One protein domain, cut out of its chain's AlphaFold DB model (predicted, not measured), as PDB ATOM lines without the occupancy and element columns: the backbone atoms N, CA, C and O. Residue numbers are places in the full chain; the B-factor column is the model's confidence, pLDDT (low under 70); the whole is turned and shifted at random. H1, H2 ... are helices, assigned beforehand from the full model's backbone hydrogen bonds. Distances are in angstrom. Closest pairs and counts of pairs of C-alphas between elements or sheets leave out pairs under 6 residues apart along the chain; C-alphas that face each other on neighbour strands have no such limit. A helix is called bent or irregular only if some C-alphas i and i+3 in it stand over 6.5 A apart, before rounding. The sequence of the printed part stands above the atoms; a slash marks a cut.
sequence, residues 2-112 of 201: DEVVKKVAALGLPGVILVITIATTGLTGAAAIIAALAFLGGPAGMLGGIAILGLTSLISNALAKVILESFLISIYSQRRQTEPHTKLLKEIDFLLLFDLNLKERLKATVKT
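What this domain is: This is residues 2 to 112 of the 201 residues of the protein "Serine/threonine kinase" of Nostoc commune NIES-4072 (UniProt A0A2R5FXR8). Two helical lobes lie end to end. One holds H1 to H3, the other H4 to H6. The printed part, 111 residues with six named helices, is all helix and loose, radius of gyration of the C-alphas 17.7 A, spanning 53 by 29 by 19 A.

How they stand to each other: H1, residues 2 to 11, touches H2, residues 13 to 25, closest at C-alphas 8 and 15, 4.8 A. H3, residues 30 to 57, is one helix by its hydrogen bonds but bent, C-alphas 40 and 43 being 9.3 A apart. Arm H3b, from residue 43, irregular with C-alphas 43 and 46 9.0 A apart, stands about perpendicular, 88 degrees, to H3a, up to residue 40. H4, residues 61 to 79, touches H6, residues 100 to 111, closest at C-alphas 73 and 106, 6.3 A. H5, residues 85 to 94, and H6 form a hairpin. H3b has 9 of 11 O i to N i+4 pairs within hydrogen-bond range, the other helices every pair.

Where its parts are: C-alpha 2 is at (-57.910, 51.686, -46.976), C-alpha 111 at (-22.240, 52.429, -6.466).

The domain as a whole: The printed part has no cut. Residues 57 to 89 and 91 to 112 have pLDDT under 70.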
ATOM      1  N   ASP A   2     -59.102  50.845 -46.870       72.19
ATOM      2  CA  ASP A   2     -57.910  51.686 -46.976       72.19
ATOM      3  C   ASP A   2     -57.579  52.419 -45.673       72.19
ATOM      4  O   ASP A   2     -56.421  52.710 -45.393       72.19
ATOM      5  N   GLU A   3     -58.582  52.639 -44.819       77.56
ATOM      6  CA  GLU A   3     -58.443  53.366 -43.554       77.56
ATOM      7  C   GLU A   3     -57.528  52.637 -42.553       77.56
ATOM      8  O   GLU A   3     -56.638  53.235 -41.948       77.56
ATOM      9  N   VAL A   4     -57.729  51.324 -42.382       70.00
ATOM     10  CA  VAL A   4     -56.965  50.499 -41.431       70.00
ATOM     11  C   VAL A   4     -55.540  50.304 -41.933       70.00
ATOM     12  O   VAL A   4     -54.595  50.469 -41.167       70.00
ATOM     13  N   VAL A   5     -55.372  50.038 -43.229       76.19
ATOM     14  CA  VAL A   5     -54.053  49.875 -43.853       76.19
ATOM     15  C   VAL A   5     -53.250  51.174 -43.769       76.19
ATOM     16  O   VAL A   5     -52.076  51.137 -43.412       76.19
ATOM     17  N   LYS A   6     -53.881  52.334 -43.988       79.31
ATOM     18  CA  LYS A   6     -53.236  53.649 -43.848       79.31
ATOM     19  C   LYS A   6     -52.813  53.944 -42.405       79.31
ATOM     20  O   LYS A   6     -51.727  54.475 -42.189       79.31
ATOM     21  N   LYS A   7     -53.625  53.559 -41.413       75.19
ATOM     22  CA  LYS A   7     -53.290  53.693 -39.982       75.19
ATOM     23  C   LYS A   7     -52.154  52.760 -39.555       75.19
ATOM     24  O   LYS A   7     -51.268  53.184 -38.822       75.19
ATOM     25  N   VAL A   8     -52.147  51.518 -40.041       76.44
ATOM     26  CA  VAL A   8     -51.073  50.546 -39.772       76.44
ATOM     27  C   VAL A   8     -49.769  50.978 -40.447       76.44
ATOM     28  O   VAL A   8     -48.719  50.945 -39.814       76.44
ATOM     29  N   ALA A   9     -49.836  51.466 -41.687       74.56
ATOM     30  CA  ALA A   9     -48.681  52.011 -42.395       74.56
ATOM     31  C   ALA A   9     -48.093  53.243 -41.685       74.56
ATOM     32  O   ALA A   9     -46.873  53.377 -41.614       74.56
ATOM     33  N   ALA A  10     -48.936  54.101 -41.094       76.19
ATOM     34  CA  ALA A  10     -48.492  55.253 -40.303       76.19
ATOM     35  C   ALA A  10     -47.763  54.863 -39.001       76.19
ATOM     36  O   ALA A  10     -46.937  55.628 -38.513       76.19
ATOM     37  N   LEU A  11     -48.042  53.676 -38.451       71.31
ATOM     38  CA  LEU A  11     -47.363  53.124 -37.272       71.31
ATOM     39  C   LEU A  11     -46.035  52.423 -37.610       71.31
ATOM     40  O   LEU A  11     -45.264  52.129 -36.700       71.31
ATOM     41  N   GLY A  12     -45.756  52.145 -38.888       79.19
ATOM     42  CA  GLY A  12     -44.531  51.483 -39.337       79.19
ATOM     43  C   GLY A  12     -44.397  50.033 -38.849       79.19
ATOM     44  O   GLY A  12     -45.383  49.309 -38.709       79.19
ATOM     45  N   LEU A  13     -43.157  49.604 -38.580       77.81
ATOM     46  CA  LEU A  13     -42.830  48.256 -38.091       77.81
ATOM     47  C   LEU A  13     -43.644  47.830 -36.840       77.81
ATOM     48  O   LEU A  13     -44.165  46.713 -36.849       77.81
ATOM     49  N   PRO A  14     -43.850  48.687 -35.814       80.19
ATOM     50  CA  PRO A  14     -44.748  48.382 -34.693       80.19
ATOM     51  C   PRO A  14     -46.175  48.017 -35.116       80.19
ATOM     52  O   PRO A  14     -46.771  47.091 -34.565       80.19
ATOM     53  N   GLY A  15     -46.730  48.727 -36.103       81.94
ATOM     54  CA  GLY A  15     -48.078  48.470 -36.611       81.94
ATOM     55  C   GLY A  15     -48.191  47.095 -37.261       81.94
ATOM     56  O   GLY A  15     -49.158  46.375 -37.022       81.94
ATOM     57  N   VAL A  16     -47.176  46.702 -38.034       83.06
ATOM     58  CA  VAL A  16     -47.118  45.385 -38.687       83.06
ATOM     59  C   VAL A  16     -47.028  44.262 -37.656       83.06
ATOM     60  O   VAL A  16     -47.791  43.301 -37.738       83.06
ATOM     61  N   ILE A  17     -46.152  44.402 -36.654       84.94
ATOM     62  CA  ILE A  17     -46.007  43.419 -35.569       84.94
ATOM     63  C   ILE A  17     -47.341  43.249 -34.836       84.94
ATOM     64  O   ILE A  17     -47.804  42.124 -34.682       84.94
ATOM     65  N   LEU A  18     -48.005  44.346 -34.460       83.88
ATOM     66  CA  LEU A  18     -49.294  44.300 -33.769       83.88
ATOM     67  C   LEU A  18     -50.379  43.576 -34.585       83.88
ATOM     68  O   LEU A  18     -51.124  42.775 -34.025       83.88
ATOM     69  N   VAL A  19     -50.465  43.823 -35.896       85.56
ATOM     70  CA  VAL A  19     -51.453  43.167 -36.772       85.56
ATOM     71  C   VAL A  19     -51.202  41.664 -36.876       85.56
ATOM     72  O   VAL A  19     -52.153  40.885 -36.794       85.56
ATOM     73  N   ILE A  20     -49.939  41.245 -36.999       86.19
ATOM     74  CA  ILE A  20     -49.568  39.823 -37.024       86.19
ATOM     75  C   ILE A  20     -49.967  39.154 -35.706       86.19
ATOM     76  O   ILE A  20     -50.576  38.087 -35.723       86.19
ATOM     77  N   THR A  21     -49.698  39.789 -34.564       85.62
ATOM     78  CA  THR A  21     -50.055  39.221 -33.258       85.62
ATOM     79  C   THR A  21     -51.565  39.179 -33.023       85.62
ATOM     80  O   THR A  21     -52.080  38.237 -32.432       85.62
ATOM     81  N   ILE A  22     -52.315  40.171 -33.504       88.06
ATOM     82  CA  ILE A  22     -53.783  40.135 -33.448       88.06
ATOM     83  C   ILE A  22     -54.307  38.922 -34.227       88.06
ATOM     84  O   ILE A  22     -55.166  38.199 -33.717       88.06
ATOM     85  N   ALA A  23     -53.738  38.646 -35.405       86.88
ATOM     86  CA  ALA A  23     -54.128  37.508 -36.233       86.88
ATOM     87  C   ALA A  23     -53.884  36.149 -35.553       86.88
ATOM     88  O   ALA A  23     -54.638  35.210 -35.803       86.88
ATOM     89  N   THR A  24     -52.893  36.034 -34.659       85.56
ATOM     90  CA  THR A  24     -52.636  34.787 -33.916       85.56
ATOM     91  C   THR A  24     -53.567  34.583 -32.720       85.56
ATOM     92  O   THR A  24     -53.724  33.453 -32.264       85.56
ATOM     93  N   THR A  25     -54.210  35.640 -32.211       83.25
ATOM     94  CA  THR A  25     -55.065  35.553 -31.009       83.25
ATOM     95  C   THR A  25     -56.498  35.085 -31.284       83.25
ATOM     96  O   THR A  25     -57.198  34.711 -30.348       83.25
ATOM     97  N   GLY A  26     -56.963  35.127 -32.540       84.31
ATOM     98  CA  GLY A  26     -58.335  34.750 -32.921       84.31
ATOM     99  C   GLY A  26     -59.442  35.668 -32.374       84.31
ATOM    100  O   GLY A  26     -60.624  35.405 -32.582       84.31
ATOM    101  N   LEU A  27     -59.074  36.748 -31.680       86.31
ATOM    102  CA  LEU A  27     -59.982  37.739 -31.111       86.31
ATOM    103  C   LEU A  27     -60.179  38.902 -32.092       86.31
ATOM    104  O   LEU A  27     -59.317  39.192 -32.921       86.31
ATOM    105  N   THR A  28     -61.301  39.613 -31.977       86.19
ATOM    106  CA  THR A  28     -61.613  40.777 -32.821       86.19
ATOM    107  C   THR A  28     -61.935  42.015 -31.982       86.19
ATOM    108  O   THR A  28     -62.267  41.936 -30.797       86.19
ATOM    109  N   GLY A  29     -61.781  43.198 -32.583       82.94
ATOM    110  CA  GLY A  29     -62.056  44.474 -31.920       82.94
ATOM    111  C   GLY A  29     -61.076  44.806 -30.787       82.94
ATOM    112  O   GLY A  29     -59.892  44.480 -30.850       82.94
ATOM    113  N   ALA A  30     -61.565  45.480 -29.744       81.44
ATOM    114  CA  ALA A  30     -60.730  45.964 -28.639       81.44
ATOM    115  C   ALA A  30     -60.064  44.828 -27.838       81.44
ATOM    116  O   ALA A  30     -58.925  44.974 -27.391       81.44
ATOM    117  N   ALA A  31     -60.736  43.679 -27.708       85.81
ATOM    118  CA  ALA A  31     -60.200  42.510 -27.011       85.81
ATOM    119  C   ALA A  31     -58.949  41.950 -27.703       85.81
ATOM    120  O   ALA A  31     -58.009  41.530 -27.031       85.81
ATOM    121  N   ALA A  32     -58.905  42.013 -29.036       87.25
ATOM    122  CA  ALA A  32     -57.762  41.556 -29.816       87.25
ATOM    123  C   ALA A  32     -56.509  42.392 -29.551       87.25
ATOM    124  O   ALA A  32     -55.419  41.853 -29.415       87.25
ATOM    125  N   ILE A  33     -56.671  43.712 -29.417       84.31
ATOM    126  CA  ILE A  33     -55.563  44.632 -29.138       84.31
ATOM    127  C   ILE A  33     -55.000  44.365 -27.739       84.31
ATOM    128  O   ILE A  33     -53.789  44.249 -27.577       84.31
ATOM    129  N   ILE A  34     -55.871  44.221 -26.735       85.19
ATOM    130  CA  ILE A  34     -55.459  43.948 -25.351       85.19
ATOM    131  C   ILE A  34     -54.752  42.592 -25.261       85.19
ATOM    132  O   ILE A  34     -53.689  42.500 -24.651       85.19
ATOM    133  N   ALA A  35     -55.303  41.556 -25.899       86.38
ATOM    134  CA  ALA A  35     -54.711  40.223 -25.918       86.38
ATOM    135  C   ALA A  35     -53.380  40.196 -26.674       86.38
ATOM    136  O   ALA A  35     -52.420  39.619 -26.178       86.38
ATOM    137  N   ALA A  36     -53.282  40.864 -27.823       86.56
ATOM    138  CA  ALA A  36     -52.043  40.968 -28.585       86.56
ATOM    139  C   ALA A  36     -50.957  41.742 -27.823       86.56
ATOM    140  O   ALA A  36     -49.801  41.330 -27.819       86.56
ATOM    141  N   LEU A  37     -51.317  42.828 -27.130       84.75
ATOM    142  CA  LEU A  37     -50.396  43.563 -26.256       84.75
ATOM    143  C   LEU A  37     -49.959  42.712 -25.061       84.75
ATOM    144  O   LEU A  37     -48.779  42.679 -24.729       84.75
ATOM    145  N   ALA A  38     -50.885  41.999 -24.423       87.06
ATOM    146  CA  ALA A  38     -50.554  41.097 -23.328       87.06
ATOM    147  C   ALA A  38     -49.675  39.928 -23.791       87.06
ATOM    148  O   ALA A  38     -48.730  39.565 -23.099       87.06
ATOM    149  N   PHE A  39     -49.936  39.394 -24.984       87.50
ATOM    150  CA  PHE A  39     -49.147  38.337 -25.602       87.50
ATOM    151  C   PHE A  39     -47.731  38.814 -25.934       87.50
ATOM    152  O   PHE A  39     -46.764  38.154 -25.566       87.50
ATOM    153  N   LEU A  40     -47.594  39.993 -26.555       85.00
ATOM    154  CA  LEU A  40     -46.289  40.606 -26.821       85.00
ATOM    155  C   LEU A  40     -45.524  40.898 -25.525       85.00
ATOM    156  O   LEU A  40     -44.318  40.693 -25.473       85.00
ATOM    157  N   GLY A  41     -46.211  41.359 -24.479       79.56
ATOM    158  CA  GLY A  41     -45.604  41.688 -23.189       79.56
ATOM    159  C   GLY A  41     -45.344  40.512 -22.250       79.56
ATOM    160  O   GLY A  41     -44.715  40.704 -21.205       79.56
ATOM    161  N   GLY A  42     -45.814  39.310 -22.590       82.44
ATOM    162  CA  GLY A  42     -45.643  38.100 -21.789       82.44
ATOM    163  C   GLY A  42     -46.112  38.275 -20.331       82.44
ATOM    164  O   GLY A  42     -47.207  38.787 -20.097       82.44
ATOM    165  N   PRO A  43     -45.313  37.882 -19.318       82.06
ATOM    166  CA  PRO A  43     -45.719  37.941 -17.909       82.06
ATOM    167  C   PRO A  43     -45.927  39.370 -17.379       82.06
ATOM    168  O   PRO A  43     -46.594  39.550 -16.365       82.06
ATOM    169  N   ALA A  44     -45.400  40.391 -18.068       78.75
ATOM    170  CA  ALA A  44     -45.663  41.799 -17.761       78.75
ATOM    171  C   ALA A  44     -46.998  42.304 -18.353       78.75
ATOM    172  O   ALA A  44     -47.381  43.458 -18.141       78.75
ATOM    173  N   GLY A  45     -47.708  41.453 -19.102       82.69
ATOM    174  CA  GLY A  45     -49.007  41.741 -19.688       82.69
ATOM    175  C   GLY A  45     -48.984  42.942 -20.632       82.69
ATOM    176  O   GLY A  45     -47.993  43.228 -21.303       82.69
ATOM    177  N   MET A  46     -50.102  43.666 -20.686       85.81
ATOM    178  CA  MET A  46     -50.313  44.766 -21.633       85.81
ATOM    179  C   MET A  46     -49.238  45.864 -21.540       85.81
ATOM    180  O   MET A  46     -48.845  46.416 -22.565       85.81
ATOM    181  N   LEU A  47     -48.720  46.149 -20.338       79.25
ATOM    182  CA  LEU A  47     -47.651  47.135 -20.135       79.25
ATOM    183  C   LEU A  47     -46.361  46.735 -20.862       79.25
ATOM    184  O   LEU A  47     -45.722  47.581 -21.487       79.25
ATOM    185  N   GLY A  48     -46.013  45.444 -20.833       81.06
ATOM    186  CA  GLY A  48     -44.868  44.912 -21.570       81.06
ATOM    187  C   GLY A  48     -45.046  45.049 -23.081       81.06
ATOM    188  O   GLY A  48     -44.120  45.466 -23.771       81.06
ATOM    189  N   GLY A  49     -46.250  44.781 -23.595       80.25
ATOM    190  CA  GLY A  49     -46.548  44.914 -25.023       80.25
ATOM    191  C   GLY A  49     -46.450  46.351 -25.514       80.25
ATOM    192  O   GLY A  49     -45.872  46.602 -26.568       80.25
ATOM    193  N   ILE A  50     -46.952  47.307 -24.724       82.31
ATOM    194  CA  ILE A  50     -46.828  48.739 -25.025       82.31
ATOM    195  C   ILE A  50     -45.353  49.152 -25.021       82.31
ATOM    196  O   ILE A  50     -44.918  49.859 -25.927       82.31
ATOM    197  N   ALA A  51     -44.567  48.683 -24.048       80.12
ATOM    198  CA  ALA A  51     -43.136  48.966 -23.987       80.12
ATOM    199  C   ALA A  51     -42.382  48.403 -25.204       80.12
ATOM    200  O   ALA A  51     -41.561  49.107 -25.786       80.12
ATOM    201  N   ILE A  52     -42.689  47.172 -25.627       82.44
ATOM    202  CA  ILE A  52     -42.063  46.522 -26.788       82.44
ATOM    203  C   ILE A  52     -42.433  47.243 -28.086       82.44
ATOM    204  O   ILE A  52     -41.546  47.574 -28.869       82.44
ATOM    205  N   LEU A  53     -43.715  47.553 -28.301       81.94
ATOM    206  CA  LEU A  53     -44.148  48.293 -29.489       81.94
ATOM    207  C   LEU A  53     -43.582  49.714 -29.513       81.94
ATOM    208  O   LEU A  53     -43.100  50.170 -30.552       81.94
ATOM    209  N   GLY A  54     -43.565  50.383 -28.358       78.44
ATOM    210  CA  GLY A  54     -42.900  51.668 -28.181       78.44
ATOM    211  C   GLY A  54     -41.426  51.580 -28.564       78.44
ATOM    212  O   GLY A  54     -40.964  52.362 -29.386       78.44
ATOM    213  N   LEU A  55     -40.702  50.571 -28.075       73.12
ATOM    214  CA  LEU A  55     -39.290  50.367 -28.399       73.12
ATOM    215  C   LEU A  55     -39.061  50.111 -29.894       73.12
ATOM    216  O   LEU A  55     -38.136  50.675 -30.470       73.12
ATOM    217  N   THR A  56     -39.938  49.345 -30.550       71.44
ATOM    218  CA  THR A  56     -39.860  49.130 -32.006       71.44
ATOM    219  C   THR A  56     -40.166  50.383 -32.833       71.44
ATOM    220  O   THR A  56     -39.773  50.446 -33.993       71.44
ATOM    221  N   SER A  57     -40.844  51.390 -32.267       65.25
ATOM    222  CA  SER A  57     -41.092  52.683 -32.929       65.25
ATOM    223  C   SER A  57     -39.885  53.619 -32.820       65.25
ATOM    224  O   SER A  57     -39.668  54.478 -33.672       65.25
ATOM    225  N   LEU A  58     -39.058  53.426 -31.794       65.06
ATOM    226  CA  LEU A  58     -37.945  54.295 -31.427       65.06
ATOM    227  C   LEU A  58     -36.660  53.969 -32.205       65.06
ATOM    228  O   LEU A  58     -35.578  53.949 -31.634       65.06
ATOM    229  N   ILE A  59     -36.739  53.766 -33.523       56.56
ATOM    230  CA  ILE A  59     -35.581  53.422 -34.383       56.56
ATOM    231  C   ILE A  59     -34.612  54.620 -34.590       56.56
ATOM    232  O   ILE A  59     -33.636  54.540 -35.331       56.56
ATOM    233  N   SER A  60     -34.786  55.738 -33.877       55.41
ATOM    234  CA  SER A  60     -33.711  56.729 -33.756       55.41
ATOM    235  C   SER A  60     -32.705  56.251 -32.709       55.41
ATOM    236  O   SER A  60     -32.997  56.287 -31.512       55.41
ATOM    237  N   ASN A  61     -31.511  55.832 -33.145       57.31
ATOM    238  CA  ASN A  61     -30.422  55.355 -32.274       57.31
ATOM    239  C   ASN A  61     -30.143  56.283 -31.075       57.31
ATOM    240  O   ASN A  61     -29.749  55.813 -30.009       57.31
ATOM    241  N   ALA A  62     -30.374  57.592 -31.220       54.47
ATOM    242  CA  ALA A  62     -30.211  58.557 -30.136       54.47
ATOM    243  C   ALA A  62     -31.315  58.448 -29.067       54.47
ATOM    244  O   ALA A  62     -31.023  58.472 -27.873       54.47
ATOM    245  N   LEU A  63     -32.577  58.289 -29.478       55.69
ATOM    246  CA  LEU A  63     -33.722  58.220 -28.567       55.69
ATOM    247  C   LEU A  63     -33.863  56.830 -27.929       55.69
ATOM    248  O   LEU A  63     -34.137  56.734 -26.731       55.69
ATOM    249  N   ALA A  64     -33.588  55.767 -28.694       62.59
ATOM    250  CA  ALA A  64     -33.489  54.403 -28.177       62.59
ATOM    251  C   ALA A  64     -32.480  54.327 -27.031       62.59
ATOM    252  O   ALA A  64     -32.793  53.777 -25.979       62.59
ATOM    253  N   LYS A  65     -31.299  54.941 -27.197       58.78
ATOM    254  CA  LYS A  65     -30.269  54.976 -26.157       58.78
ATOM    255  C   LYS A  65     -30.801  55.657 -24.894       58.78
ATOM    256  O   LYS A  65     -30.829  55.024 -23.851       58.78
ATOM    257  N   VAL A  66     -31.333  56.876 -24.987       62.19
ATOM    258  CA  VAL A  66     -31.838  57.631 -23.819       62.19
ATOM    259  C   VAL A  66     -32.937  56.885 -23.040       62.19
ATOM    260  O   VAL A  66     -32.938  56.875 -21.804       62.19
ATOM    261  N   ILE A  67     -33.869  56.235 -23.740       63.62
ATOM    262  CA  ILE A  67     -34.983  55.510 -23.110       63.62
ATOM    263  C   ILE A  67     -34.497  54.202 -22.477       63.62
ATOM    264  O   ILE A  67     -34.868  53.887 -21.344       63.62
ATOM    265  N   LEU A  68     -33.615  53.475 -23.164       65.81
ATOM    266  CA  LEU A  68     -33.044  52.233 -22.657       65.81
ATOM    267  C   LEU A  68     -32.136  52.482 -21.443       65.81
ATOM    268  O   LEU A  68     -32.186  51.726 -20.478       65.81
ATOM    269  N   GLU A  69     -31.371  53.579 -21.448       65.69
ATOM    270  CA  GLU A  69     -30.586  54.037 -20.295       65.69
ATOM    271  C   GLU A  69     -31.470  54.242 -19.061       65.69
ATOM    272  O   GLU A  69     -31.173  53.719 -17.985       65.69
ATOM    273  N   SER A  70     -32.582  54.961 -19.225       64.75
ATOM    274  CA  SER A  70     -33.519  55.259 -18.134       64.75
ATOM    275  C   SER A  70     -34.196  53.995 -17.598       64.75
ATOM    276  O   SER A  70     -34.328  53.816 -16.385       64.75
ATOM    277  N   PHE A  71     -34.577  53.083 -18.494       69.88
ATOM    278  CA  PHE A  71     -35.181  51.803 -18.135       69.88
ATOM    279  C   PHE A  71     -34.204  50.896 -17.371       69.88
ATOM    280  O   PHE A  71     -34.548  50.354 -16.318       69.88
ATOM    281  N   LEU A  72     -32.959  50.791 -17.847       66.38
ATOM    282  CA  LEU A  72     -31.904  50.022 -17.184       66.38
ATOM    283  C   LEU A  72     -31.582  50.587 -15.799       66.38
ATOM    284  O   LEU A  72     -31.490  49.824 -14.840       66.38
ATOM    285  N   ILE A  73     -31.469  51.912 -15.664       66.25
ATOM    286  CA  ILE A  73     -31.265  52.567 -14.365       66.25
ATOM    287  C   ILE A  73     -32.380  52.184 -13.384       66.25
ATOM    288  O   ILE A  73     -32.090  51.829 -12.241       66.25
ATOM    289  N   SER A  74     -33.636  52.193 -13.832       65.44
ATOM    290  CA  SER A  74     -34.785  51.843 -12.992       65.44
ATOM    291  C   SER A  74     -34.740  50.381 -12.523       65.44
ATOM    292  O   SER A  74     -34.843  50.105 -11.326       65.44
ATOM    293  N   ILE A  75     -34.462  49.439 -13.435       69.19
ATOM    294  CA  ILE A  75     -34.339  48.010 -13.104       69.19
ATOM    295  C   ILE A  75     -33.186  47.754 -12.133       69.19
ATOM    296  O   ILE A  75     -33.370  47.060 -11.131       69.19
ATOM    297  N   TYR A  76     -31.996  48.297 -12.398       66.00
ATOM    298  CA  TYR A  76     -30.831  48.062 -11.543       66.00
ATOM    299  C   TYR A  76     -30.956  48.762 -10.183       66.00
ATOM    300  O   TYR A  76     -30.490  48.218  -9.183       66.00
ATOM    301  N   SER A  77     -31.639  49.910 -10.114       61.62
ATOM    302  CA  SER A  77     -31.985  50.569  -8.849       61.62
ATOM    303  C   SER A  77     -32.899  49.692  -7.986       61.62
ATOM    304  O   SER A  77     -32.670  49.546  -6.784       61.62
ATOM    305  N   GLN A  78     -33.880  49.028  -8.600       63.47
ATOM    306  CA  GLN A  78     -34.787  48.129  -7.890       63.47
ATOM    307  C   GLN A  78     -34.125  46.793  -7.517       63.47
ATOM    308  O   GLN A  78     -34.216  46.367  -6.368       63.47
ATOM    309  N   ARG A  79     -33.384  46.158  -8.438       63.31
ATOM    310  CA  ARG A  79     -32.673  44.885  -8.187       63.31
ATOM    311  C   ARG A  79     -31.564  45.014  -7.146       63.31
ATOM    312  O   ARG A  79     -31.288  44.062  -6.425       63.31
ATOM    313  N   ARG A  80     -30.967  46.197  -6.986       59.50
ATOM    314  CA  ARG A  80     -30.048  46.493  -5.874       59.50
ATOM    315  C   ARG A  80     -30.686  46.244  -4.502       59.50
ATOM    316  O   ARG A  80     -29.986  45.893  -3.555       59.50
ATOM    317  N   GLN A  81     -31.998  46.435  -4.368       52.25
ATOM    318  CA  GLN A  81     -32.683  46.221  -3.094       52.25
ATOM    319  C   GLN A  81     -32.856  44.738  -2.747       52.25
ATOM    320  O   GLN A  81     -33.069  44.430  -1.575       52.25
ATOM    321  N   THR A  82     -32.721  43.825  -3.709       51.38
ATOM    322  CA  THR A  82     -32.982  42.389  -3.528       51.38
ATOM    323  C   THR A  82     -31.758  41.504  -3.771       51.38
ATOM    324  O   THR A  82     -31.692  40.411  -3.215       51.38
ATOM    325  N   GLU A  83     -30.766  41.962  -4.538       60.16
ATOM    326  CA  GLU A  83     -29.600  41.170  -4.944       60.16
ATOM    327  C   GLU A  83     -28.257  41.755  -4.460       60.16
ATOM    328  O   GLU A  83     -28.110  42.972  -4.313       60.16
ATOM    329  N   PRO A  84     -27.236  40.903  -4.235       62.91
ATOM    330  CA  PRO A  84     -25.913  41.349  -3.818       62.91
ATOM    331  C   PRO A  84     -25.190  42.125  -4.926       62.91
ATOM    332  O   PRO A  84     -25.104  41.707  -6.084       62.91
ATOM    333  N   HIS A  85     -24.581  43.242  -4.532       53.97
ATOM    334  CA  HIS A  85     -23.914  44.196  -5.421       53.97
ATOM    335  C   HIS A  85     -22.806  43.591  -6.292       53.97
ATOM    336  O   HIS A  85     -22.600  44.024  -7.422       53.97
ATOM    337  N   THR A  86     -22.091  42.584  -5.790       59.72
ATOM    338  CA  THR A  86     -20.991  41.924  -6.513       59.72
ATOM    339  C   THR A  86     -21.476  41.166  -7.746       59.72
ATOM    340  O   THR A  86     -20.767  41.107  -8.749       59.72
ATOM    341  N   LYS A  87     -22.695  40.620  -7.690       68.81
ATOM    342  CA  LYS A  87     -23.341  39.930  -8.806       68.81
ATOM    343  C   LYS A  87     -23.792  40.931  -9.870       68.81
ATOM    344  O   LYS A  87     -23.463  40.758 -11.038       68.81
ATOM    345  N   LEU A  88     -24.438  42.021  -9.447       67.06
ATOM    346  CA  LEU A  88     -24.909  43.082 -10.344       67.06
ATOM    347  C   LEU A  88     -23.752  43.804 -11.052       67.06
ATOM    348  O   LEU A  88     -23.849  44.096 -12.237       67.06
ATOM    349  N   LEU A  89     -22.633  44.055 -10.363       62.62
ATOM    350  CA  LEU A  89     -21.456  44.683 -10.975       62.62
ATOM    351  C   LEU A  89     -20.801  43.791 -12.041       62.62
ATOM    352  O   LEU A  89     -20.435  44.296 -13.099       62.62
ATOM    353  N   LYS A  90     -20.712  42.475 -11.798       70.38
ATOM    354  CA  LYS A  90     -20.226  41.512 -12.801       70.38
ATOM    355  C   LYS A  90     -21.146  41.443 -14.022       70.38
ATOM    356  O   LYS A  90     -20.653  41.366 -15.142       70.38
ATOM    357  N   GLU A  91     -22.461  41.490 -13.805       66.19
ATOM    358  CA  GLU A  91     -23.464  41.509 -14.878       66.19
ATOM    359  C   GLU A  91     -23.318  42.774 -15.741       66.19
ATOM    360  O   GLU A  91     -23.231  42.673 -16.961       66.19
ATOM    361  N   ILE A  92     -23.169  43.950 -15.115       68.25
ATOM    362  CA  ILE A  92     -22.962  45.231 -15.812       68.25
ATOM    363  C   ILE A  92     -21.661  45.236 -16.629       68.25
ATOM    364  O   ILE A  92     -21.644  45.756 -17.748       68.25
ATOM    365  N   ASP A  93     -20.576  44.651 -16.110       64.75
ATOM    366  CA  ASP A  93     -19.312  44.542 -16.851       64.75
ATOM    367  C   ASP A  93     -19.458  43.676 -18.113       64.75
ATOM    368  O   ASP A  93     -18.937  44.045 -19.172       64.75
ATOM    369  N   PHE A  94     -20.248  42.600 -18.034       67.56
ATOM    370  CA  PHE A  94     -20.513  41.676 -19.141       67.56
ATOM    371  C   PHE A  94     -21.459  42.213 -20.225       67.56
ATOM    372  O   PHE A  94     -21.560  41.604 -21.291       67.56
ATOM    373  N   LEU A  95     -22.132  43.350 -20.014       66.25
ATOM    374  CA  LEU A  95     -23.001  43.938 -21.034       66.25
ATOM    375  C   LEU A  95     -22.173  44.535 -22.183       66.25
ATOM    376  O   LEU A  95     -21.811  45.709 -22.178       66.25
ATOM    377  N   LEU A  96     -21.851  43.724 -23.187       51.78
ATOM    378  CA  LEU A  96     -21.001  44.101 -24.328       51.78
ATOM    379  C   LEU A  96     -21.637  45.128 -25.286       51.78
ATOM    380  O   LEU A  96     -20.926  45.719 -26.090       51.78
ATOM    381  N   LEU A  97     -22.948  45.380 -25.189       55.06
ATOM    382  CA  LEU A  97     -23.700  46.227 -26.128       55.06
ATOM    383  C   LEU A  97     -23.756  47.723 -25.755       55.06
ATOM    384  O   LEU A  97     -24.325  48.509 -26.509       55.06
ATOM    385  N   PHE A  98     -23.197  48.133 -24.609       58.31
ATOM    386  CA  PHE A  98     -23.369  49.491 -24.078       58.31
ATOM    387  C   PHE A  98     -22.077  50.304 -23.979       58.31
ATOM    388  O   PHE A  98     -21.019  49.798 -23.606       58.31
ATOM    389  N   ASP A  99     -22.230  51.596 -24.268       62.06
ATOM    390  CA  ASP A  99     -21.235  52.662 -24.146       62.06
ATOM    391  C   ASP A  99     -20.597  52.704 -22.740       62.06
ATOM    392  O   ASP A  99     -21.279  52.530 -21.724       62.06
ATOM    393  N   LEU A 100     -19.287  52.970 -22.685       63.00
ATOM    394  CA  LEU A 100     -18.497  53.115 -21.462       63.00
ATOM    395  C   LEU A 100     -19.104  54.134 -20.473       63.00
ATOM    396  O   LEU A 100     -19.149  53.866 -19.278       63.00
ATOM    397  N   ASN A 101     -19.642  55.256 -20.955       67.38
ATOM    398  CA  ASN A 101     -20.344  56.280 -20.176       67.38
ATOM    399  C   ASN A 101     -21.604  55.715 -19.503       67.38
ATOM    400  O   ASN A 101     -21.826  55.935 -18.314       67.38
ATOM    401  N   LEU A 102     -22.401  54.912 -20.214       64.62
ATOM    402  CA  LEU A 102     -23.576  54.274 -19.621       64.62
ATOM    403  C   LEU A 102     -23.177  53.225 -18.580       64.62
ATOM    404  O   LEU A 102     -23.779  53.170 -17.508       64.62
ATOM    405  N   LYS A 103     -22.140  52.426 -18.852       65.25
ATOM    406  CA  LYS A 103     -21.593  51.492 -17.860       65.25
ATOM    407  C   LYS A 103     -21.121  52.228 -16.616       65.25
ATOM    408  O   LYS A 103     -21.450  51.802 -15.514       65.25
ATOM    409  N   GLU A 104     -20.411  53.342 -16.774       69.38
ATOM    410  CA  GLU A 104     -19.969  54.169 -15.655       69.38
ATOM    411  C   GLU A 104     -21.145  54.815 -14.915       69.38
ATOM    412  O   GLU A 104     -21.128  54.830 -13.693       69.38
ATOM    413  N   ARG A 105     -22.221  55.243 -15.589       66.38
ATOM    414  CA  ARG A 105     -23.444  55.764 -14.942       66.38
ATOM    415  C   ARG A 105     -24.260  54.685 -14.229       66.38
ATOM    416  O   ARG A 105     -24.787  54.940 -13.147       66.38
ATOM    417  N   LEU A 106     -24.347  53.475 -14.782       65.00
ATOM    418  CA  LEU A 106     -24.979  52.314 -14.140       65.00
ATOM    419  C   LEU A 106     -24.163  51.858 -12.936       65.00
ATOM    420  O   LEU A 106     -24.710  51.713 -11.845       65.00
ATOM    421  N   LYS A 107     -22.843  51.723 -13.098       66.19
ATOM    422  CA  LYS A 107     -21.912  51.502 -11.990       66.19
ATOM    423  C   LYS A 107     -22.048  52.610 -10.972       66.19
ATOM    424  O   LYS A 107     -22.140  52.284  -9.806       66.19
ATOM    425  N   ALA A 108     -22.113  53.876 -11.369       66.50
ATOM    426  CA  ALA A 108     -22.291  55.001 -10.467       66.50
ATOM    427  C   ALA A 108     -23.649  54.948  -9.779       66.50
ATOM    428  O   ALA A 108     -23.690  55.261  -8.612       66.50
ATOM    429  N   THR A 109     -24.733  54.496 -10.407       64.31
ATOM    430  CA  THR A 109     -26.055  54.357  -9.766       64.31
ATOM    431  C   THR A 109     -26.089  53.189  -8.776       64.31
ATOM    432  O   THR A 109     -26.597  53.316  -7.662       64.31
ATOM    433  N   VAL A 110     -25.472  52.063  -9.138       59.94
ATOM    434  CA  VAL A 110     -25.310  50.890  -8.264       59.94
ATOM    435  C   VAL A 110     -24.318  51.174  -7.129       59.94
ATOM    436  O   VAL A 110     -24.538  50.735  -6.001       59.94
ATOM    437  N   LYS A 111     -23.251  51.933  -7.412       58.62
ATOM    438  CA  LYS A 111     -22.240  52.429  -6.466       58.62
ATOM    439  C   LYS A 111     -22.700  53.668  -5.714       58.62
ATOM    440  O   LYS A 111     -22.059  53.969  -4.713       58.62
ATOM    441  N   THR A 112     -23.743  54.385  -6.167       50.12
ATOM    442  CA  THR A 112     -24.233  55.613  -5.520       50.12
ATOM    443  C   THR A 112     -24.580  55.151  -4.141       50.12
ATOM    444  O   THR A 112     -25.472  54.325  -3.944       50.12
TER     445      THR A 112